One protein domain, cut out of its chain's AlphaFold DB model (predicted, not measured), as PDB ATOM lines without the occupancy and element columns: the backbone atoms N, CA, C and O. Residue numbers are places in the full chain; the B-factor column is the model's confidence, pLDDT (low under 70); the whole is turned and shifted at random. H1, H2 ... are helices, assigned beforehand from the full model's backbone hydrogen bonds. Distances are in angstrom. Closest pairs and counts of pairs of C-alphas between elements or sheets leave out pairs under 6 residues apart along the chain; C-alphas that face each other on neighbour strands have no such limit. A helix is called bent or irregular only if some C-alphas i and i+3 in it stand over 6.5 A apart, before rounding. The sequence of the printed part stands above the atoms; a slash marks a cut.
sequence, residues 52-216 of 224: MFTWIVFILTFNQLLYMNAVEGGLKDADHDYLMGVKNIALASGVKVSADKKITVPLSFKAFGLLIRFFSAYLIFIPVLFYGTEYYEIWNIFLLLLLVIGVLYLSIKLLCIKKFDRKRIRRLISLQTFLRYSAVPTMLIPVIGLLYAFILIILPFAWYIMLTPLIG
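Overview. This is residues 52 to 216 of the 224 residues of an uncharacterized protein of Thermoplasmata archaeon (UniProt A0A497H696). Four long stretches of helix, H1, H3, H4 and H5a, make an up-and-down bundle, each running against the one before it. At one end the bent H5 turns back as the arm H5b, with residues 206 to 216 sticking out; short H2 and two long links lie at the other end. The 165 printed residues hold five named helices, H1 to H5 in order, and no named strand: all helix, compact, with a radius of gyration of the C-alphas of 17.6 A and spans of 56 by 40 by 23 A.

Arrangement. H1, residues 52 to 76, touches H3, residues 107 to 135, opposite ways at a shallow tilt of 24 degrees; the closest C-alphas, of Leu 60 and Ser 120, are 5.9 A apart. H2, residues 89 to 93, touches H1 at residues 70 to 75 alone, closest at the C-alphas of Gly 74 and Ala 90, 5.1 A. H3 and H4, residues 138 to 159, form a helical hairpin; their closest C-alphas, of Lys 110 and Leu 159, are 5.8 A apart. H5, residues 166 to 211, was assigned as one helix by its hydrogen bonds but is bent, C-alphas 191 and 194 being 9.1 A apart; its arms are H5a, 166 to 191, and H5b, 194 to 211. H4 and H5a form another, closest at the C-alphas of Val 151 and Gln 176, 5.3 A. H5b touches H5a with residues 196 to 201 alone, closest at the C-alphas of Pro 185 and Ala 197, 4.8 A. Each O i to N i+4 pair is within hydrogen-bond range in H2 and H4, against 18 of 21 in H1, 20 of 25 in H3, 19 of 22 in H5a and 12 of 14 in H5b.

Along the chain. H1 spans 33.9 A from C-alpha 52 at (197.923, 181.610, 132.445), H3 39.1 A, H4 31.5 A, H5a 38.8 A, and H5b 25.8 A to C-alpha 211 at (205.283, 209.190, 114.016).

Size, cuts and confidence. The C-alphas farthest apart, of Ala 99 and Glu 134, are 56.4 A apart. The links H1 to H2 and H2 to H3 are long; the printed part has no cut. Residues 215 to 216 have pLDDT under 70.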
ATOM      1  N   MET A  52     197.969 182.260 133.759       93.69
ATOM      2  CA  MET A  52     197.923 181.610 132.445       93.69
ATOM      3  C   MET A  52     198.030 182.610 131.282       93.69
ATOM      4  O   MET A  52     198.792 182.378 130.345       93.69
ATOM      5  N   PHE A  53     197.333 183.751 131.356       93.94
ATOM      6  CA  PHE A  53     197.394 184.794 130.324       93.94
ATOM      7  C   PHE A  53     198.804 185.362 130.157       93.94
ATOM      8  O   PHE A  53     199.245 185.574 129.031       93.94
ATOM      9  N   THR A  54     199.533 185.550 131.257       94.44
ATOM     10  CA  THR A  54     200.916 186.036 131.217       94.44
ATOM     11  C   THR A  54     201.817 185.070 130.454       94.44
ATOM     12  O   THR A  54     202.540 185.484 129.549       94.44
ATOM     13  N   TRP A  55     201.745 183.776 130.774       96.62
ATOM     14  CA  TRP A  55     202.535 182.756 130.085       96.62
ATOM     15  C   TRP A  55     202.162 182.637 128.607       96.62
ATOM     16  O   TRP A  55     203.048 182.546 127.759       96.62
ATOM     17  N   ILE A  56     200.871 182.713 128.278       97.19
ATOM     18  CA  ILE A  56     200.403 182.715 126.887       97.19
ATOM     19  C   ILE A  56     200.968 183.921 126.129       97.19
ATOM     20  O   ILE A  56     201.541 183.742 125.057       97.19
ATOM     21  N   VAL A  57     200.870 185.138 126.676       96.25
ATOM     22  CA  VAL A  57     201.387 186.356 126.021       96.25
ATOM     23  C   VAL A  57     202.909 186.319 125.889       96.25
ATOM     24  O   VAL A  57     203.438 186.722 124.850       96.25
ATOM     25  N   PHE A  58     203.621 185.783 126.882       97.44
ATOM     26  CA  PHE A  58     205.064 185.553 126.815       97.44
ATOM     27  C   PHE A  58     205.440 184.638 125.639       97.44
ATOM     28  O   PHE A  58     206.237 185.027 124.781       97.44
ATOM     29  N   ILE A  59     204.822 183.455 125.545       98.06
ATOM     30  CA  ILE A  59     205.113 182.481 124.481       98.06
ATOM     31  C   ILE A  59     204.659 183.013 123.113       98.06
ATOM     32  O   ILE A  59     205.367 182.843 122.122       98.06
ATOM     33  N   LEU A  60     203.515 183.701 123.037       97.81
ATOM     34  CA  LEU A  60     203.047 184.340 121.802       97.81
ATOM     35  C   LEU A  60     204.012 185.425 121.318       97.81
ATOM     36  O   LEU A  60     204.267 185.517 120.117       97.81
ATOM     37  N   THR A  61     204.572 186.213 122.238       96.94
ATOM     38  CA  THR A  61     205.574 187.239 121.921       96.94
ATOM     39  C   THR A  61     206.847 186.594 121.388       96.94
ATOM     40  O   THR A  61     207.319 186.974 120.315       96.94
ATOM     41  N   PHE A  62     207.347 185.561 122.070       98.12
ATOM     42  CA  PHE A  62     208.492 184.778 121.605       98.12
ATOM     43  C   PHE A  62     208.258 184.203 120.200       98.12
ATOM     44  O   PHE A  62     209.032 184.472 119.280       98.12
ATOM     45  N   ASN A  63     207.160 183.466 120.000       97.88
ATOM     46  CA  ASN A  63     206.810 182.861 118.714       97.88
ATOM     47  C   ASN A  63     206.711 183.905 117.609       97.88
ATOM     48  O   ASN A  63     207.165 183.683 116.485       97.88
ATOM     49  N   GLN A  64     206.112 185.051 117.925       96.25
ATOM     50  CA  GLN A  64     205.972 186.112 116.956       96.25
ATOM     51  C   GLN A  64     207.326 186.679 116.547       96.25
ATOM     52  O   GLN A  64     207.581 186.839 115.356       96.25
ATOM     53  N   LEU A  65     208.187 187.002 117.501       96.25
ATOM     54  CA  LEU A  65     209.483 187.590 117.188       96.25
ATOM     55  C   LEU A  65     210.395 186.597 116.478       96.25
ATOM     56  O   LEU A  65     211.105 186.983 115.549       96.25
ATOM     57  N   LEU A  66     210.306 185.313 116.827       96.88
ATOM     58  CA  LEU A  66     210.987 184.260 116.089       96.88
ATOM     59  C   LEU A  66     210.481 184.193 114.643       96.88
ATOM     60  O   LEU A  66     211.286 184.198 113.715       96.88
ATOM     61  N   TYR A  67     209.163 184.201 114.426       97.25
ATOM     62  CA  TYR A  67     208.590 184.206 113.077       97.25
ATOM     63  C   TYR A  67     208.986 185.466 112.290       97.25
ATOM     64  O   TYR A  67     209.352 185.381 111.118       97.25
ATOM     65  N   MET A  68     208.946 186.636 112.926       95.19
ATOM     66  CA  MET A  68     209.285 187.913 112.296       95.19
ATOM     67  C   MET A  68     210.734 187.936 111.809       95.19
ATOM     68  O   MET A  68     211.002 188.348 110.683       95.19
ATOM     69  N   ASN A  69     211.668 187.466 112.630       93.75
ATOM     70  CA  ASN A  69     213.085 187.501 112.285       93.75
ATOM     71  C   ASN A  69     213.468 186.343 111.348       93.75
ATOM     72  O   ASN A  69     213.988 186.577 110.254       93.75
ATOM     73  N   ALA A  70     213.111 185.107 111.708       94.19
ATOM     74  CA  ALA A  70     213.520 183.916 110.965       94.19
ATOM     75  C   ALA A  70     212.741 183.710 109.655       94.19
ATOM     76  O   ALA A  70     213.311 183.241 108.666       94.19
ATOM     77  N   VAL A  71     211.440 184.032 109.635       96.44
ATOM     78  CA  VAL A  71     210.549 183.745 108.499       96.44
ATOM     79  C   VAL A  71     210.286 184.988 107.657       96.44
ATOM     80  O   VAL A  71     210.600 185.001 106.466       96.44
ATOM     81  N   GLU A  72     209.721 186.039 108.253       95.62
ATOM     82  CA  GLU A  72     209.357 187.264 107.526       95.62
ATOM     83  C   GLU A  72     210.610 188.006 107.044       95.62
ATOM     84  O   GLU A  72     210.709 188.328 105.858       95.62
ATOM     85  N   GLY A  73     211.586 188.213 107.932       92.12
ATOM     86  CA  GLY A  73     212.894 188.785 107.616       92.12
ATOM     87  C   GLY A  73     213.655 187.936 106.603       92.12
ATOM     88  O   GLY A  73     214.059 188.443 105.559       92.12
ATOM     89  N   GLY A  74     213.746 186.627 106.850       92.06
ATOM     90  CA  GLY A  74     214.408 185.682 105.949       92.06
ATOM     91  C   GLY A  74     213.847 185.674 104.521       92.06
ATOM     92  O   GLY A  74     214.619 185.643 103.568       92.06
ATOM     93  N   LEU A  75     212.521 185.758 104.342       94.38
ATOM     94  CA  LEU A  75     211.910 185.871 103.009       94.38
ATOM     95  C   LEU A  75     212.053 187.267 102.405       94.38
ATOM     96  O   LEU A  75     212.199 187.380 101.192       94.38
ATOM     97  N   LYS A  76     211.972 188.327 103.214       93.00
ATOM     98  CA  LYS A  76     212.100 189.724 102.769       93.00
ATOM     99  C   LYS A  76     213.504 190.030 102.242       93.00
ATOM    100  O   LYS A  76     213.616 190.771 101.264       93.00
ATOM    101  N   ASP A  77     214.524 189.450 102.869       89.44
ATOM    102  CA  ASP A  77     215.940 189.725 102.599       89.44
ATOM    103  C   ASP A  77     216.626 188.615 101.773       89.44
ATOM    104  O   ASP A  77     217.824 188.684 101.508       89.44
ATOM    105  N   ALA A  78     215.870 187.610 101.304       89.81
ATOM    106  CA  ALA A  78     216.384 186.445 100.571       89.81
ATOM    107  C   ALA A  78     217.174 186.779  99.288       89.81
ATOM    108  O   ALA A  78     217.973 185.966  98.829       89.81
ATOM    109  N   ASP A  79     216.946 187.950  98.691       88.69
ATOM    110  CA  ASP A  79     217.639 188.426  97.490       88.69
ATOM    111  C   ASP A  79     219.017 189.054  97.771       88.69
ATOM    112  O   ASP A  79     219.795 189.218  96.836       88.69
ATOM    113  N   HIS A  80     219.339 189.372  99.030       86.31
ATOM    114  CA  HIS A  80     220.620 189.981  99.419       86.31
ATOM    115  C   HIS A  80     221.386 189.147 100.454       86.31
ATOM    116  O   HIS A  80     222.614 189.120 100.416       86.31
ATOM    117  N   ASP A  81     220.696 188.417 101.340       82.75
ATOM    118  CA  ASP A  81     221.335 187.650 102.421       82.75
ATOM    119  C   ASP A  81     222.312 186.581 101.879       82.75
ATOM    120  O   ASP A  81     223.338 186.311 102.506       82.75
ATOM    121  N   TYR A  82     222.067 186.035 100.678       77.31
ATOM    122  CA  TYR A  82     223.001 185.103 100.030       77.31
ATOM    123  C   TYR A  82     224.309 185.778  99.577       77.31
ATOM    124  O   TYR A  82     225.362 185.145  99.620       77.31
ATOM    125  N   LEU A  83     224.255 187.053  99.169       76.31
ATOM    126  CA  LEU A  83     225.425 187.838  98.750       76.31
ATOM    127  C   LEU A  83     226.268 188.268  99.950       76.31
ATOM    128  O   LEU A  83     227.479 188.418  99.840       76.31
ATOM    129  N   MET A  84     225.624 188.452 101.102       78.00
ATOM    130  CA  MET A  84     226.255 188.943 102.327       78.00
ATOM    131  C   MET A  84     226.819 187.826 103.222       78.00
ATOM    132  O   MET A  84     227.262 188.104 104.335       78.00
ATOM    133  N   GLY A  85     226.801 186.561 102.777       76.31
ATOM    134  CA  GLY A  85     227.348 185.428 103.540       76.31
ATOM    135  C   GLY A  85     226.613 185.142 104.858       76.31
ATOM    136  O   GLY A  85     227.176 184.550 105.781       76.31
ATOM    137  N   VAL A  86     225.360 185.588 104.961       81.81
ATOM    138  CA  VAL A  86     224.526 185.470 106.159       81.81
ATOM    139  C   VAL A  86     224.134 184.007 106.399       81.81
ATOM    140  O   VAL A  86     223.765 183.308 105.463       81.81
ATOM    141  N   LYS A  87     224.140 183.531 107.651       83.31
ATOM    142  CA  LYS A  87     223.744 182.152 108.015       83.31
ATOM    143  C   LYS A  87     222.406 182.122 108.760       83.31
ATOM    144  O   LYS A  87     222.321 181.609 109.870       83.31
ATOM    145  N   ASN A  88     221.359 182.695 108.168       86.94
ATOM    146  CA  ASN A  88     220.015 182.688 108.760       86.94
ATOM    147  C   ASN A  88     219.277 181.352 108.499       86.94
ATOM    148  O   ASN A  88     219.697 180.541 107.665       86.94
ATOM    149  N   ILE A  89     218.152 181.125 109.190       89.38
ATOM    150  CA  ILE A  89     217.344 179.898 109.037       89.38
ATOM    151  C   ILE A  89     216.804 179.742 107.606       89.38
ATOM    152  O   ILE A  89     216.753 178.622 107.095       89.38
ATOM    153  N   ALA A  90     216.425 180.835 106.940       90.31
ATOM    154  CA  ALA A  90     215.887 180.796 105.581       90.31
ATOM    155  C   ALA A  90     216.904 180.257 104.565       90.31
ATOM    156  O   ALA A  90     216.613 179.296 103.849       90.31
ATOM    157  N   LEU A  91     218.114 180.814 104.545       89.50
ATOM    158  CA  LEU A  91     219.193 180.395 103.661       89.50
ATOM    159  C   LEU A  91     219.652 178.975 104.000       89.50
ATOM    160  O   LEU A  91     219.777 178.151 103.095       89.50
ATOM    161  N   ALA A  92     219.826 178.666 105.290       90.19
ATOM    162  CA  ALA A  92     220.197 177.325 105.748       90.19
ATOM    163  C   ALA A  92     219.156 176.262 105.358       90.19
ATOM    164  O   ALA A  92     219.511 175.130 105.047       90.19
ATOM    165  N   SER A  93     217.876 176.638 105.309       91.19
ATOM    166  CA  SER A  93     216.800 175.752 104.857       91.19
ATOM    167  C   SER A  93     216.734 175.604 103.336       91.19
ATOM    168  O   SER A  93     216.034 174.712 102.862       91.19
ATOM    169  N   GLY A  94     217.433 176.451 102.570       90.88
ATOM    170  CA  GLY A  94     217.479 176.420 101.106       90.88
ATOM    171  C   GLY A  94     216.595 177.454 100.401       90.88
ATOM    172  O   GLY A  94     216.319 177.291  99.210       90.88
ATOM    173  N   VAL A  95     216.134 178.502 101.094       93.56
ATOM    174  CA  VAL A  95     215.432 179.625 100.453       93.56
ATOM    175  C   VAL A  95     216.398 180.366  99.532       93.56
ATOM    176  O   VAL A  95     217.461 180.803  99.969       93.56
ATOM    177  N   LYS A  96     216.035 180.507  98.254       91.38
ATOM    178  CA  LYS A  96     216.877 181.161  97.240       91.38
ATOM    179  C   LYS A  96     216.039 181.977  96.267       91.38
ATOM    180  O   LYS A  96     214.924 181.578  95.925       91.38
ATOM    181  N   VAL A  97     216.603 183.084  95.794       92.25
ATOM    182  CA  VAL A  97     216.042 183.899  94.711       92.25
ATOM    183  C   VAL A  97     216.917 183.726  93.473       92.25
ATOM    184  O   VAL A  97     218.117 183.974  93.513       92.25
ATOM    185  N   SER A  98     216.315 183.266  92.382       88.81
ATOM    186  CA  SER A  98     216.956 183.111  91.075       88.81
ATOM    187  C   SER A  98     217.105 184.457  90.360       88.81
ATOM    188  O   SER A  98     216.386 185.415  90.655       88.81
ATOM    189  N   ALA A  99     217.988 184.519  89.358       84.50
ATOM    190  CA  ALA A  99     218.223 185.724  88.553       84.50
ATOM    191  C   ALA A  99     216.946 186.274  87.877       84.50
ATOM    192  O   ALA A  99     216.788 187.481  87.720       84.50
ATOM    193  N   ASP A 100     215.984 185.406  87.550       89.25
ATOM    194  CA  ASP A 100     214.676 185.758  86.980       89.25
ATOM    195  C   ASP A 100     213.628 186.187  88.032       89.25
ATOM    196  O   ASP A 100     212.426 186.248  87.748       89.25
ATOM    197  N   LYS A 101     214.068 186.487  89.262       90.25
ATOM    198  CA  LYS A 101     213.231 186.811  90.430       90.25
ATOM    199  C   LYS A 101     212.274 185.689  90.839       90.25
ATOM    200  O   LYS A 101     211.314 185.952  91.571       90.25
ATOM    201  N   LYS A 102     212.479 184.439  90.416       93.25
ATOM    202  CA  LYS A 102     211.766 183.306  91.024       93.25
ATOM    203  C   LYS A 102     212.329 183.042  92.411       93.25
ATOM    204  O   LYS A 102     213.540 183.025  92.593       93.25
ATOM    205  N   ILE A 103     211.454 182.836  93.387       94.38
ATOM    206  CA  ILE A 103     211.852 182.448  94.743       94.38
ATOM    207  C   ILE A 103     211.473 180.993  94.987       94.38
ATOM    208  O   ILE A 103     210.328 180.580  94.780       94.38
ATOM    209  N   THR A 104     212.451 180.227  95.447       94.19
ATOM    210  CA  THR A 104     212.273 178.847  95.882       94.19
ATOM    211  C   THR A 104     212.175 178.841  97.395       94.19
ATOM    212  O   THR A 104     213.137 179.174  98.080       94.19
ATOM    213  N   VAL A 105     211.007 178.457  97.911       96.38
ATOM    214  CA  VAL A 105     210.783 178.241  99.344       96.38
ATOM    215  C   VAL A 105     210.618 176.733  99.581       96.38
ATOM    216  O   VAL A 105     209.619 176.163  99.119       96.38
ATOM    217  N   PRO A 106     211.577 176.074 100.252       96.31
ATOM    218  CA  PRO A 106     211.565 174.632 100.467       96.31
ATOM    219  C   PRO A 106     210.505 174.224 101.493       96.31
ATOM    220  O   PRO A 106     210.085 175.022 102.331       96.31
ATOM    221  N   LEU A 107     210.057 172.966 101.425       95.75
ATOM    222  CA  LEU A 107     208.998 172.456 102.299       95.75
ATOM    223  C   LEU A 107     209.392 172.505 103.781       95.75
ATOM    224  O   LEU A 107     208.554 172.863 104.600       95.75
ATOM    225  N   SER A 108     210.657 172.230 104.110       95.88
ATOM    226  CA  SER A 108     211.199 172.332 105.472       95.88
ATOM    227  C   SER A 108     210.981 173.724 106.070       95.88
ATOM    228  O   SER A 108     210.460 173.853 107.176       95.88
ATOM    229  N   PHE A 109     211.285 174.775 105.307       96.94
ATOM    230  CA  PHE A 109     211.090 176.155 105.745       96.94
ATOM    231  C   PHE A 109     209.607 176.529 105.864       96.94
ATOM    232  O   PHE A 109     209.205 177.212 106.806       96.94
ATOM    233  N   LYS A 110     208.766 176.047 104.936       97.94
ATOM    234  CA  LYS A 110     207.309 176.230 105.033       97.94
ATOM    235  C   LYS A 110     206.747 175.566 106.281       97.94
ATOM    236  O   LYS A 110     205.960 176.192 106.982       97.94
ATOM    237  N   ALA A 111     207.156 174.329 106.552       97.38
ATOM    238  CA  ALA A 111     206.741 173.574 107.723       97.38
ATOM    239  C   ALA A 111     207.180 174.280 109.010       97.38
ATOM    240  O   ALA A 111     206.350 174.477 109.889       97.38
ATOM    241  N   PHE A 112     208.429 174.753 109.079       97.38
ATOM    242  CA  PHE A 112     208.932 175.543 110.205       97.38
ATOM    243  C   PHE A 112     208.068 176.784 110.475       97.38
ATOM    244  O   PHE A 112     207.552 176.959 111.579       97.38
ATOM    245  N   GLY A 113     207.838 177.618 109.454       97.69
ATOM    246  CA  GLY A 113     207.014 178.816 109.611       97.69
ATOM    247  C   GLY A 113     205.564 178.494 109.980       97.69
ATOM    248  O   GLY A 113     204.991 179.133 110.863       97.69
ATOM    249  N   LEU A 114     204.960 177.493 109.336       98.12
ATOM    250  CA  LEU A 114     203.589 177.080 109.635       98.12
ATOM    251  C   LEU A 114     203.444 176.493 111.034       98.12
ATOM    252  O   LEU A 114     202.458 176.800 111.693       98.12
ATOM    253  N   LEU A 115     204.412 175.718 111.516       98.12
ATOM    254  CA  LEU A 115     204.380 175.141 112.856       98.12
ATOM    255  C   LEU A 115     204.339 176.239 113.923       98.12
ATOM    256  O   LEU A 115     203.498 176.181 114.814       98.12
ATOM    257  N   ILE A 116     205.152 177.293 113.782       98.06
ATOM    258  CA  ILE A 116     205.101 178.454 114.688       98.06
ATOM    259  C   ILE A 116     203.717 179.123 114.649       98.06
ATOM    260  O   ILE A 116     203.180 179.521 115.687       98.06
ATOM    261  N   ARG A 117     203.108 179.244 113.460       97.56
ATOM    262  CA  ARG A 117     201.783 179.862 113.297       97.56
ATOM    263  C   ARG A 117     200.654 179.009 113.866       97.56
ATOM    264  O   ARG A 117     199.796 179.560 114.547       97.56
ATOM    265  N   PHE A 118     200.668 177.699 113.644       98.31
ATOM    266  CA  PHE A 118     199.695 176.781 114.235       98.31
ATOM    267  C   PHE A 118     199.840 176.711 115.751       98.31
ATOM    268  O   PHE A 118     198.836 176.753 116.455       98.31
ATOM    269  N   PHE A 119     201.071 176.700 116.264       98.50
ATOM    270  CA  PHE A 119     201.308 176.746 117.701       98.50
ATOM    271  C   PHE A 119     200.795 178.058 118.315       98.50
ATOM    272  O   PHE A 119     200.109 178.039 119.330       98.50
ATOM    273  N   SER A 120     201.016 179.197 117.651       97.94
ATOM    274  CA  SER A 120     200.458 180.486 118.087       97.94
ATOM    275  C   SER A 120     198.925 180.521 118.021       97.94
ATOM    276  O   SER A 120     198.287 181.039 118.932       97.94
ATOM    277  N   ALA A 121     198.325 179.952 116.972       97.81
ATOM    278  CA  ALA A 121     196.874 179.827 116.849       97.81
ATOM    279  C   ALA A 121     196.291 178.984 117.991       97.81
ATOM    280  O   ALA A 121     195.318 179.394 118.614       97.81
ATOM    281  N   TYR A 122     196.926 177.855 118.309       97.56
ATOM    282  CA  TYR A 122     196.547 177.016 119.440       97.56
ATOM    283  C   TYR A 122     196.604 177.791 120.766       97.56
ATOM    284  O   TYR A 122     195.614 177.813 121.492       97.56
ATOM    285  N   LEU A 123     197.706 178.501 121.038       97.75
ATOM    286  CA  LEU A 123     197.875 179.308 122.255       97.75
ATOM    287  C   LEU A 123     196.783 180.376 122.427       97.75
ATOM    288  O   LEU A 123     196.315 180.576 123.545       97.75
ATOM    289  N   ILE A 124     196.350 181.031 121.341       96.94
ATOM    290  CA  ILE A 124     195.269 182.036 121.375       96.94
ATOM    291  C   ILE A 124     193.942 181.431 121.853       96.94
ATOM    292  O   ILE A 124     193.161 182.109 122.516       96.94
ATOM    293  N   PHE A 125     193.682 180.161 121.539       96.69
ATOM    294  CA  PHE A 125     192.448 179.485 121.933       96.69
ATOM    295  C   PHE A 125     192.530 178.776 123.286       96.69
ATOM    296  O   PHE A 125     191.483 178.407 123.809       96.69
ATOM    297  N   ILE A 126     193.714 178.629 123.897       96.12
ATOM    298  CA  ILE A 126     193.842 178.008 125.227       96.12
ATOM    299  C   ILE A 126     192.882 178.641 126.250       96.12
ATOM    300  O   ILE A 126     192.137 177.890 126.873       96.12
ATOM    301  N   PRO A 127     192.797 179.976 126.411       94.94
ATOM    302  CA  PRO A 127     191.874 180.560 127.379       94.94
ATOM    303  C   PRO A 127     190.410 180.206 127.112       94.94
ATOM    304  O   PRO A 127     189.668 179.928 128.047       94.94
ATOM    305  N   VAL A 128     190.013 180.152 125.840       94.12
ATOM    306  CA  VAL A 128     188.653 179.774 125.435       94.12
ATOM    307  C   VAL A 128     188.363 178.316 125.798       94.12
ATOM    308  O   VAL A 128     187.272 178.013 126.263       94.12
ATOM    309  N   LEU A 129     189.337 177.416 125.633       93.00
ATOM    310  CA  LEU A 129     189.183 175.997 125.967       93.00
ATOM    311  C   LEU A 129     189.046 175.750 127.476       93.00
ATOM    312  O   LEU A 129     188.324 174.840 127.870       93.00
ATOM    313  N   PHE A 130     189.731 176.538 128.309       92.88
ATOM    314  CA  PHE A 130     189.710 176.368 129.768       92.88
ATOM    315  C   PHE A 130     188.554 177.101 130.454       92.88
ATOM    316  O   PHE A 130     188.000 176.575 131.414       92.88
ATOM    317  N   TYR A 131     188.196 178.299 129.985       90.44
ATOM    318  CA  TYR A 131     187.154 179.122 130.610       90.44
ATOM    319  C   TYR A 131     185.795 179.052 129.897       90.44
ATOM    320  O   TYR A 131     184.784 179.470 130.456       90.44
ATOM    321  N   GLY A 132     185.750 178.527 128.670       88.88
ATOM    322  CA  GLY A 132     184.510 178.303 127.932       88.88
ATOM    323  C   GLY A 132     183.674 179.565 127.700       88.88
ATOM    324  O   GLY A 132     184.167 180.696 127.709       88.88
ATOM    325  N   THR A 133     182.374 179.357 127.484       85.12
ATOM    326  CA  THR A 133     181.401 180.426 127.202       85.12
ATOM    327  C   THR A 133     180.973 181.222 128.431       85.12
ATOM    328  O   THR A 133     180.299 182.235 128.283       85.12
ATOM    329  N   GLU A 134     181.350 180.790 129.636       84.62
ATOM    330  CA  GLU A 134     181.116 181.558 130.869       84.62
ATOM    331  C   GLU A 134     181.971 182.827 130.904       84.62
ATOM    332  O   GLU A 134     181.566 183.843 131.465       84.62
ATOM    333  N   TYR A 135     183.147 182.773 130.273       86.75
ATOM    334  CA  TYR A 135     184.096 183.881 130.218       86.75
ATOM    335  C   TYR A 135     184.205 184.490 128.814       86.75
ATOM    336  O   TYR A 135     184.473 185.680 128.672       86.75
ATOM    337  N   TYR A 136     183.985 183.698 127.760       93.19
ATOM    338  CA  TYR A 136     184.071 184.156 126.375       93.19
ATOM    339  C   TYR A 136     182.706 184.205 125.692       93.19
ATOM    340  O   TYR A 136     182.102 183.180 125.387       93.19
ATOM    341  N   GLU A 137     182.265 185.411 125.343       93.50
ATOM    342  CA  GLU A 137     181.079 185.588 124.509       93.50
ATOM    343  C   GLU A 137     181.290 185.021 123.092       93.50
ATOM    344  O   GLU A 137     182.378 185.105 122.515       93.50
ATOM    345  N   ILE A 138     180.224 184.480 122.491       94.38
ATOM    346  CA  ILE A 138     180.276 183.802 121.182       94.38
ATOM    347  C   ILE A 138     180.835 184.719 120.084       94.38
ATOM    348  O   ILE A 138     181.621 184.273 119.245       94.38
ATOM    349  N   TRP A 139     180.481 186.008 120.094       95.00
ATOM    350  CA  TRP A 139     180.991 186.964 119.107       95.00
ATOM    351  C   TRP A 139     182.506 187.175 119.235       95.00
ATOM    352  O   TRP A 139     183.181 187.352 118.221       95.00
ATOM    353  N   ASN A 140     183.055 187.110 120.455       94.50
ATOM    354  CA  ASN A 140     184.489 187.238 120.698       94.50
ATOM    355  C   ASN A 140     185.228 186.015 120.132       94.50
ATOM    356  O   ASN A 140     186.192 186.156 119.380       94.50
ATOM    357  N   ILE A 141     184.711 184.809 120.391       95.81
ATOM    358  CA  ILE A 141     185.255 183.559 119.834       95.81
ATOM    359  C   ILE A 141     185.225 183.592 118.300       95.81
ATOM    360  O   ILE A 141     186.216 183.246 117.650       95.81
ATOM    361  N   PHE A 142     184.117 184.045 117.710       96.69
ATOM    362  CA  PHE A 142     183.989 184.177 116.261       96.69
ATOM    363  C   PHE A 142     184.988 185.191 115.679       96.69
ATOM    364  O   PHE A 142     185.644 184.908 114.672       96.69
ATOM    365  N   LEU A 143     185.162 186.345 116.331       97.00
ATOM    366  CA  LEU A 143     186.139 187.353 115.921       97.00
ATOM    367  C   LEU A 143     187.577 186.818 116.008       97.00
ATOM    368  O   LEU A 143     188.352 186.997 115.066       97.00
ATOM    369  N   LEU A 144     187.930 186.116 117.090       97.00
ATOM    370  CA  LEU A 144     189.228 185.446 117.234       97.00
ATOM    371  C   LEU A 144     189.477 184.442 116.112       97.00
ATOM    372  O   LEU A 144     190.552 184.449 115.510       97.00
ATOM    373  N   LEU A 145     188.478 183.618 115.796       97.75
ATOM    374  CA  LEU A 145     188.563 182.641 114.717       97.75
ATOM    375  C   LEU A 145     188.831 183.316 113.370       97.75
ATOM    376  O   LEU A 145     189.732 182.892 112.645       97.75
ATOM    377  N   LEU A 146     188.121 184.403 113.066       98.38
ATOM    378  CA  LEU A 146     188.326 185.171 111.839       98.38
ATOM    379  C   LEU A 146     189.744 185.759 111.762       98.38
ATOM    380  O   LEU A 146     190.405 185.640 110.724       98.38
ATOM    381  N   LEU A 147     190.240 186.351 112.854       98.12
ATOM    382  CA  LEU A 147     191.593 186.914 112.916       98.12
ATOM    383  C   LEU A 147     192.663 185.831 112.717       98.12
ATOM    384  O   LEU A 147     193.578 186.012 111.910       98.12
ATOM    385  N   VAL A 148     192.529 184.688 113.395       98.06
ATOM    386  CA  VAL A 148     193.466 183.557 113.291       98.06
ATOM    387  C   VAL A 148     193.463 182.955 111.885       98.06
ATOM    388  O   VAL A 148     194.537 182.765 111.308       98.06
ATOM    389  N   ILE A 149     192.289 182.716 111.291       98.50
ATOM    390  CA  ILE A 149     192.175 182.240 109.902       98.50
ATOM    391  C   ILE A 149     192.857 183.223 108.947       98.50
ATOM    392  O   ILE A 149     193.615 182.804 108.069       98.50
ATOM    393  N   GLY A 150     192.651 184.528 109.138       98.44
ATOM    394  CA  GLY A 150     193.308 185.559 108.339       98.44
ATOM    395  C   GLY A 150     194.837 185.518 108.450       98.44
ATOM    396  O   GLY A 150     195.528 185.551 107.426       98.44
ATOM    397  N   VAL A 151     195.383 185.374 109.663       98.06
ATOM    398  CA  VAL A 151     196.834 185.224 109.882       98.06
ATOM    399  C   VAL A 151     197.370 183.968 109.193       98.06
ATOM    400  O   VAL A 151     198.387 184.049 108.495       98.06
ATOM    401  N   LEU A 152     196.700 182.822 109.340       98.38
ATOM    402  CA  LEU A 152     197.111 181.557 108.723       98.38
ATOM    403  C   LEU A 152     197.064 181.633 107.194       98.38
ATOM    404  O   LEU A 152     198.045 181.289 106.532       98.38
ATOM    405  N   TYR A 153     195.978 182.162 106.630       98.44
ATOM    406  CA  TYR A 153     195.828 182.359 105.189       98.44
ATOM    407  C   TYR A 153     196.958 183.221 104.614       98.44
ATOM    408  O   TYR A 153     197.595 182.850 103.622       98.44
ATOM    409  N   LEU A 154     197.254 184.360 105.247       98.19
ATOM    410  CA  LEU A 154     198.328 185.242 104.792       98.19
ATOM    411  C   LEU A 154     199.718 184.621 104.986       98.19
ATOM    412  O   LEU A 154     200.580 184.815 104.128       98.19
ATOM    413  N   SER A 155     199.919 183.844 106.053       97.94
ATOM    414  CA  SER A 155     201.165 183.105 106.297       97.94
ATOM    415  C   SER A 155     201.408 182.060 105.204       97.94
ATOM    416  O   SER A 155     202.500 182.004 104.639       97.94
ATOM    417  N   ILE A 156     200.380 181.286 104.830       98.12
ATOM    418  CA  ILE A 156     200.443 180.330 103.711       98.12
ATOM    419  C   ILE A 156     200.752 181.071 102.407       98.12
ATOM    420  O   ILE A 156     201.639 180.669 101.654       98.12
ATOM    421  N   LYS A 157     200.059 182.185 102.147       97.75
ATOM    422  CA  LYS A 157     200.262 183.005 100.943       97.75
ATOM    423  C   LYS A 157     201.682 183.570 100.850       97.75
ATOM    424  O   LYS A 157     202.224 183.640  99.746       97.75
ATOM    425  N   LEU A 158     202.273 183.966 101.977       97.44
ATOM    426  CA  LEU A 158     203.656 184.434 102.063       97.44
ATOM    427  C   LEU A 158     204.646 183.285 101.817       97.44
ATOM    428  O   LEU A 158     205.509 183.400 100.953       97.44
ATOM    429  N   LEU A 159     204.488 182.162 102.518       97.19
ATOM    430  CA  LEU A 159     205.379 180.999 102.429       97.19
ATOM    431  C   LEU A 159     205.326 180.292 101.062       97.19
ATOM    432  O   LEU A 159     206.290 179.645 100.652       97.19
ATOM    433  N   CYS A 160     204.215 180.413 100.336       96.56
ATOM    434  CA  CYS A 160     204.030 179.836  99.003       96.56
ATOM    435  C   CYS A 160     204.274 180.825  97.857       96.56
ATOM    436  O   CYS A 160     203.926 180.524  96.710       96.56
ATOM    437  N   ILE A 161     204.872 181.987  98.132       95.75
ATOM    438  CA  ILE A 161     205.209 182.959  97.095       95.75
ATOM    439  C   ILE A 161     206.166 182.343  96.057       95.75
ATOM    440  O   ILE A 161     207.064 181.575  96.392       95.75
ATOM    441  N   LYS A 162     205.932 182.639  94.773       93.38
ATOM    442  CA  LYS A 162     206.698 182.077  93.639       93.38
ATOM    443  C   LYS A 162     207.585 183.097  92.938       93.38
ATOM    444  O   LYS A 162     208.609 182.741  92.366       93.38
ATOM    445  N   LYS A 163     207.187 184.367  92.986       94.62
ATOM    446  CA  LYS A 163     207.926 185.489  92.415       94.62
ATOM    447  C   LYS A 163     208.330 186.427  93.536       94.62
ATOM    448  O   LYS A 163     207.471 186.880  94.293       94.62
ATOM    449  N   PHE A 164     209.622 186.697  93.627       94.69
ATOM    450  CA  PHE A 164     210.171 187.635  94.579       94.69
ATOM    451  C   PHE A 164     209.750 189.056  94.202       94.69
ATOM    452  O   PHE A 164     210.095 189.584  93.143       94.69
ATOM    453  N   ASP A 165     208.978 189.662  95.091       93.94
ATOM    454  CA  ASP A 165     208.606 191.066  95.051       93.94
ATOM    455  C   ASP A 165     208.603 191.567  96.494       93.94
ATOM    456  O   ASP A 165     207.691 191.276  97.277       93.94
ATOM    457  N   ARG A 166     209.645 192.326  96.840       91.06
ATOM    458  CA  ARG A 166     209.849 192.875  98.181       91.06
ATOM    459  C   ARG A 166     208.660 193.726  98.640       91.06
ATOM    460  O   ARG A 166     208.283 193.650  99.808       91.06
ATOM    461  N   LYS A 167     208.018 194.484  97.743       91.12
ATOM    462  CA  LYS A 167     206.847 195.318  98.075       91.12
ATOM    463  C   LYS A 167     205.642 194.445  98.416       91.12
ATOM    464  O   LYS A 167     204.953 194.698  99.407       91.12
ATOM    465  N   ARG A 168     205.405 193.385  97.639       93.44
ATOM    466  CA  ARG A 168     204.336 192.413  97.915       93.44
ATOM    467  C   ARG A 168     204.577 191.654  99.222       93.44
ATOM    468  O   ARG A 168     203.637 191.500  99.999       93.44
ATOM    469  N   ILE A 169     205.813 191.221  99.476       95.44
ATOM    470  CA  ILE A 169     206.210 190.543 100.721       95.44
ATOM    471  C   ILE A 169     205.966 191.461 101.925       95.44
ATOM    472  O   ILE A 169     205.238 191.076 102.838       95.44
ATOM    473  N   ARG A 170     206.459 192.708 101.889       92.88
ATOM    474  CA  ARG A 170     206.228 193.704 102.954       92.88
ATOM    475  C   ARG A 170     204.740 193.948 103.208       92.88
ATOM    476  O   ARG A 170     204.326 194.022 104.364       92.88
ATOM    477  N   ARG A 171     203.916 194.013 102.156       92.06
ATOM    478  CA  ARG A 171     202.457 194.158 102.297       92.06
ATOM    479  C   ARG A 171     201.831 192.960 103.015       92.06
ATOM    480  O   ARG A 171     201.014 193.157 103.907       92.06
ATOM    481  N   LEU A 172     202.214 191.732 102.656       95.44
ATOM    482  CA  LEU A 172     201.725 190.522 103.329       95.44
ATOM    483  C   LEU A 172     202.167 190.462 104.797       95.44
ATOM    484  O   LEU A 172     201.368 190.074 105.644       95.44
ATOM    485  N   ILE A 173     203.408 190.851 105.097       94.81
ATOM    486  CA  ILE A 173     203.940 190.932 106.468       94.81
ATOM    487  C   ILE A 173     203.156 191.958 107.294       94.81
ATOM    488  O   ILE A 173     202.732 191.667 108.412       94.81
ATOM    489  N   SER A 174     202.898 193.138 106.725       91.25
ATOM    490  CA  SER A 174     202.162 194.212 107.403       91.25
ATOM    491  C   SER A 174     200.726 193.791 107.731       91.25
ATOM    492  O   SER A 174     200.262 193.996 108.848       91.25
ATOM    493  N   LEU A 175     200.038 193.136 106.788       93.31
ATOM    494  CA  LEU A 175     198.679 192.628 107.003       93.31
ATOM    495  C   LEU A 175     198.626 191.515 108.066       93.31
ATOM    496  O   LEU A 175     197.736 191.524 108.910       93.31
ATOM    497  N   GLN A 176     199.586 190.581 108.066       94.69
ATOM    498  CA  GLN A 176     199.694 189.566 109.126       94.69
ATOM    499  C   GLN A 176     199.916 190.204 110.493       94.69
ATOM    500  O   GLN A 176     199.300 189.808 111.480       94.69
ATOM    501  N   THR A 177     200.798 191.199 110.529       91.44
ATOM    502  CA  THR A 177     201.144 191.943 111.734       91.44
ATOM    503  C   THR A 177     199.934 192.663 112.308       91.44
ATOM    504  O   THR A 177     199.684 192.531 113.501       91.44
ATOM    505  N   PHE A 178     199.130 193.306 111.456       90.50
ATOM    506  CA  PHE A 178     197.858 193.908 111.853       90.50
ATOM    507  C   PHE A 178     196.924 192.885 112.511       90.50
ATOM    508  O   PHE A 178     196.549 193.047 113.666       90.50
ATOM    509  N   LEU A 179     196.594 191.798 111.807       95.19
ATOM    510  CA  LEU A 179     195.622 190.815 112.301       95.19
ATOM    511  C   LEU A 179     196.067 190.165 113.613       95.19
ATOM    512  O   LEU A 179     195.258 189.959 114.515       95.19
ATOM    513  N   ARG A 180     197.360 189.864 113.734       92.56
ATOM    514  CA  ARG A 180     197.929 189.256 114.935       92.56
ATOM    515  C   ARG A 180     197.963 190.229 116.112       92.56
ATOM    516  O   ARG A 180     197.612 189.823 117.217       92.56
ATOM    517  N   TYR A 181     198.376 191.480 115.894       90.88
ATOM    518  CA  TYR A 181     198.321 192.490 116.953       90.88
ATOM    519  C   TYR A 181     196.893 192.738 117.414       90.88
ATOM    520  O   TYR A 181     196.703 192.995 118.593       90.88
ATOM    521  N   SER A 182     195.900 192.578 116.538       95.31
ATOM    522  CA  SER A 182     194.494 192.617 116.934       95.31
ATOM    523  C   SER A 182     194.035 191.362 117.681       95.31
ATOM    524  O   SER A 182     193.190 191.453 118.564       95.31
ATOM    525  N   ALA A 183     194.577 190.183 117.368       96.62
ATOM    526  CA  ALA A 183     194.138 188.925 117.975       96.62
ATOM    527  C   ALA A 183     194.438 188.836 119.482       96.62
ATOM    528  O   ALA A 183     193.606 188.336 120.234       96.62
ATOM    529  N   VAL A 184     195.593 189.338 119.938       95.44
ATOM    530  CA  VAL A 184     195.991 189.238 121.357       95.44
ATOM    531  C   VAL A 184     195.096 190.084 122.282       95.44
ATOM    532  O   VAL A 184     194.569 189.525 123.240       95.44
ATOM    533  N   PRO A 185     194.837 191.381 122.023       95.62
ATOM    534  CA  PRO A 185     193.880 192.157 122.809       95.62
ATOM    535  C   PRO A 185     192.460 191.596 122.741       95.62
ATOM    536  O   PRO A 185     191.785 191.568 123.764       95.62
ATOM    537  N   THR A 186     192.026 191.090 121.578       96.19
ATOM    538  CA  THR A 186     190.717 190.431 121.440       96.19
ATOM    539  C   THR A 186     190.602 189.218 122.371       96.19
ATOM    540  O   THR A 186     189.613 189.072 123.088       96.19
ATOM    541  N   MET A 187     191.655 188.399 122.460       96.38
ATOM    542  CA  MET A 187     191.721 187.256 123.382       96.38
ATOM    543  C   MET A 187     191.608 187.700 124.847       96.38
ATOM    544  O   MET A 187     191.064 186.967 125.673       96.38
ATOM    545  N   LEU A 188     192.097 188.896 125.169       95.56
ATOM    546  CA  LEU A 188     192.088 189.454 126.518       95.56
ATOM    547  C   LEU A 188     190.803 190.215 126.871       95.56
ATOM    548  O   LEU A 188     190.657 190.563 128.040       95.56
ATOM    549  N   ILE A 189     189.870 190.451 125.934       95.56
ATOM    550  CA  ILE A 189     188.629 191.222 126.175       95.56
ATOM    551  C   ILE A 189     187.903 190.818 127.469       95.56
ATOM    552  O   ILE A 189     187.534 191.723 128.213       95.56
ATOM    553  N   PRO A 190     187.729 189.527 127.809       92.44
ATOM    554  CA  PRO A 190     187.056 189.149 129.053       92.44
ATOM    555  C   PRO A 190     187.783 189.575 130.335       92.44
ATOM    556  O   PRO A 190     187.161 189.744 131.378       92.44
ATOM    557  N   VAL A 191     189.105 189.750 130.261       91.56
ATOM    558  CA  VAL A 191     189.963 190.112 131.397       91.56
ATOM    559  C   VAL A 191     190.077 191.623 131.530       91.56
ATOM    560  O   VAL A 191     189.958 192.169 132.623       91.56
ATOM    561  N   ILE A 192     190.358 192.302 130.417       93.50
ATOM    562  CA  ILE A 192     190.674 193.735 130.416       93.50
ATOM    563  C   ILE A 192     189.482 194.597 130.010       93.50
ATOM    564  O   ILE A 192     189.560 195.809 130.121       93.50
ATOM    565  N   GLY A 193     188.384 194.012 129.540       94.50
ATOM    566  CA  GLY A 193     187.231 194.732 129.011       94.50
ATOM    567  C   GLY A 193     187.432 195.257 127.584       94.50
ATOM    568  O   GLY A 193     188.547 195.432 127.083       94.50
ATOM    569  N   LEU A 194     186.312 195.548 126.918       94.12
ATOM    570  CA  LEU A 194     186.284 195.970 125.515       94.12
ATOM    571  C   LEU A 194     187.045 197.283 125.266       94.12
ATOM    572  O   LEU A 194     187.758 197.403 124.273       94.12
ATOM    573  N   LEU A 195     186.921 198.252 126.181       94.81
ATOM    574  CA  LEU A 195     187.548 199.571 126.049       94.81
ATOM    575  C   LEU A 195     189.078 199.468 125.988       94.81
ATOM    576  O   LEU A 195     189.701 200.007 125.075       94.81
ATOM    577  N   TYR A 196     189.687 198.748 126.932       94.69
ATOM    578  CA  TYR A 196     191.140 198.602 126.988       94.69
ATOM    579  C   TYR A 196     191.668 197.747 125.835       94.69
ATOM    580  O   TYR A 196     192.701 198.081 125.257       94.69
ATOM    581  N   ALA A 197     190.936 196.702 125.433       94.94
ATOM    582  CA  ALA A 197     191.277 195.938 124.237       94.94
ATOM    583  C   ALA A 197     191.282 196.830 122.985       94.94
ATOM    584  O   ALA A 197     192.233 196.790 122.208       94.94
ATOM    585  N   PHE A 198     190.277 197.690 122.820       94.00
ATOM    586  CA  PHE A 198     190.200 198.623 121.697       94.00
ATOM    587  C   PHE A 198     191.360 199.626 121.688       94.00
ATOM    588  O   PHE A 198     191.965 199.853 120.639       94.00
ATOM    589  N   ILE A 199     191.733 200.163 122.857       94.38
ATOM    590  CA  ILE A 199     192.914 201.028 123.001       94.38
ATOM    591  C   ILE A 199     194.179 200.281 122.565       94.38
ATOM    592  O   ILE A 199     194.943 200.812 121.764       94.38
ATOM    593  N   LEU A 200     194.389 199.045 123.030       92.81
ATOM    594  CA  LEU A 200     195.563 198.244 122.666       92.81
ATOM    595  C   LEU A 200     195.612 197.886 121.176       92.81
ATOM    596  O   LEU A 200     196.701 197.764 120.620       92.81
ATOM    597  N   ILE A 201     194.457 197.738 120.523       92.69
ATOM    598  CA  ILE A 201     194.382 197.518 119.075       92.69
ATOM    599  C   ILE A 201     194.736 198.802 118.328       92.69
ATOM    600  O   ILE A 201     195.534 198.755 117.401       92.69
ATOM    601  N   ILE A 202     194.171 199.952 118.706       91.06
ATOM    602  CA  ILE A 202     194.349 201.207 117.960       91.06
ATOM    603  C   ILE A 202     195.712 201.845 118.197       91.06
ATOM    604  O   ILE A 202     196.296 202.384 117.255       91.06
ATOM    605  N   LEU A 203     196.215 201.804 119.430       89.56
ATOM    606  CA  LEU A 203     197.391 202.561 119.847       89.56
ATOM    607  C   LEU A 203     198.614 202.314 118.946       89.56
ATOM    608  O   LEU A 203     199.187 203.306 118.494       89.56
ATOM    609  N   PRO A 204     198.993 201.070 118.582       84.12
ATOM    610  CA  PRO A 204     200.116 200.836 117.674       84.12
ATOM    611  C   PRO A 204     199.934 201.493 116.299       84.12
ATOM    612  O   PRO A 204     200.901 201.974 115.707       84.12
ATOM    613  N   PHE A 205     198.700 201.550 115.789       81.31
ATOM    614  CA  PHE A 205     198.400 202.153 114.487       81.31
ATOM    615  C   PHE A 205     198.364 203.671 114.554       81.31
ATOM    616  O   PHE A 205     198.949 204.326 113.691       81.31
ATOM    617  N   ALA A 206     197.720 204.226 115.579       85.56
ATOM    618  CA  ALA A 206     197.722 205.660 115.829       85.56
ATOM    619  C   ALA A 206     199.163 206.161 115.985       85.56
ATOM    620  O   ALA A 206     199.571 207.091 115.295       85.56
ATOM    621  N   TRP A 207     199.964 205.460 116.791       83.94
ATOM    622  CA  TRP A 207     201.382 205.744 116.985       83.94
ATOM    623  C   TRP A 207     202.169 205.692 115.672       83.94
ATOM    624  O   TRP A 207     202.883 206.636 115.341       83.94
ATOM    625  N   TYR A 208     201.995 204.632 114.873       79.56
ATOM    626  CA  TYR A 208     202.643 204.519 113.566       79.56
ATOM    627  C   TYR A 208     202.275 205.681 112.632       79.56
ATOM    628  O   TYR A 208     203.164 206.288 112.034       79.56
ATOM    629  N   ILE A 209     200.988 206.022 112.511       81.19
ATOM    630  CA  ILE A 209     200.520 207.104 111.631       81.19
ATOM    631  C   ILE A 209     201.045 208.461 112.107       81.19
ATOM    632  O   ILE A 209     201.476 209.260 111.278       81.19
ATOM    633  N   MET A 210     201.051 208.708 113.419       84.06
ATOM    634  CA  MET A 210     201.519 209.968 113.998       84.06
ATOM    635  C   MET A 210     203.032 210.153 113.858       84.06
ATOM    636  O   MET A 210     203.483 211.260 113.574       84.06
ATOM    637  N   LEU A 211     203.822 209.088 114.034       82.44
ATOM    638  CA  LEU A 211     205.283 209.190 114.016       82.44
ATOM    639  C   LEU A 211     205.914 209.001 112.632       82.44
ATOM    640  O   LEU A 211     207.021 209.483 112.409       82.44
ATOM    641  N   THR A 212     205.242 208.342 111.684       77.88
ATOM    642  CA  THR A 212     205.797 208.134 110.330       77.88
ATOM    643  C   THR A 212     206.208 209.450 109.639       77.88
ATOM    644  O   THR A 212     207.315 209.494 109.095       77.88
ATOM    645  N   PRO A 213     205.410 210.539 109.692       76.25
ATOM    646  CA  PRO A 213     205.809 211.837 109.149       76.25
ATOM    647  C   PRO A 213     207.040 212.440 109.838       76.25
ATOM    648  O   PRO A 213     207.868 213.053 109.171       76.25
ATOM    649  N   LEU A 214     207.194 212.231 111.151       77.19
ATOM    650  CA  LEU A 214     208.321 212.763 111.929       77.19
ATOM    651  C   LEU A 214     209.656 212.098 111.566       77.19
ATOM    652  O   LEU A 214     210.708 212.707 111.722       77.19
ATOM    653  N   ILE A 215     209.614 210.870 111.046       69.00
ATOM    654  CA  ILE A 215     210.796 210.096 110.632       69.00
ATOM    655  C   ILE A 215     211.069 210.283 109.118       69.00
ATOM    656  O   ILE A 215     211.933 209.632 108.538       69.00
ATOM    657  N   GLY A 216     210.335 211.178 108.441       66.62
ATOM    658  CA  GLY A 216     210.483 211.430 107.000       66.62
ATOM    659  C   GLY A 216     209.965 210.293 106.106       66.62
ATOM    660  O   GLY A 216     210.278 210.245 104.914       66.62
TER     661      GLY A 216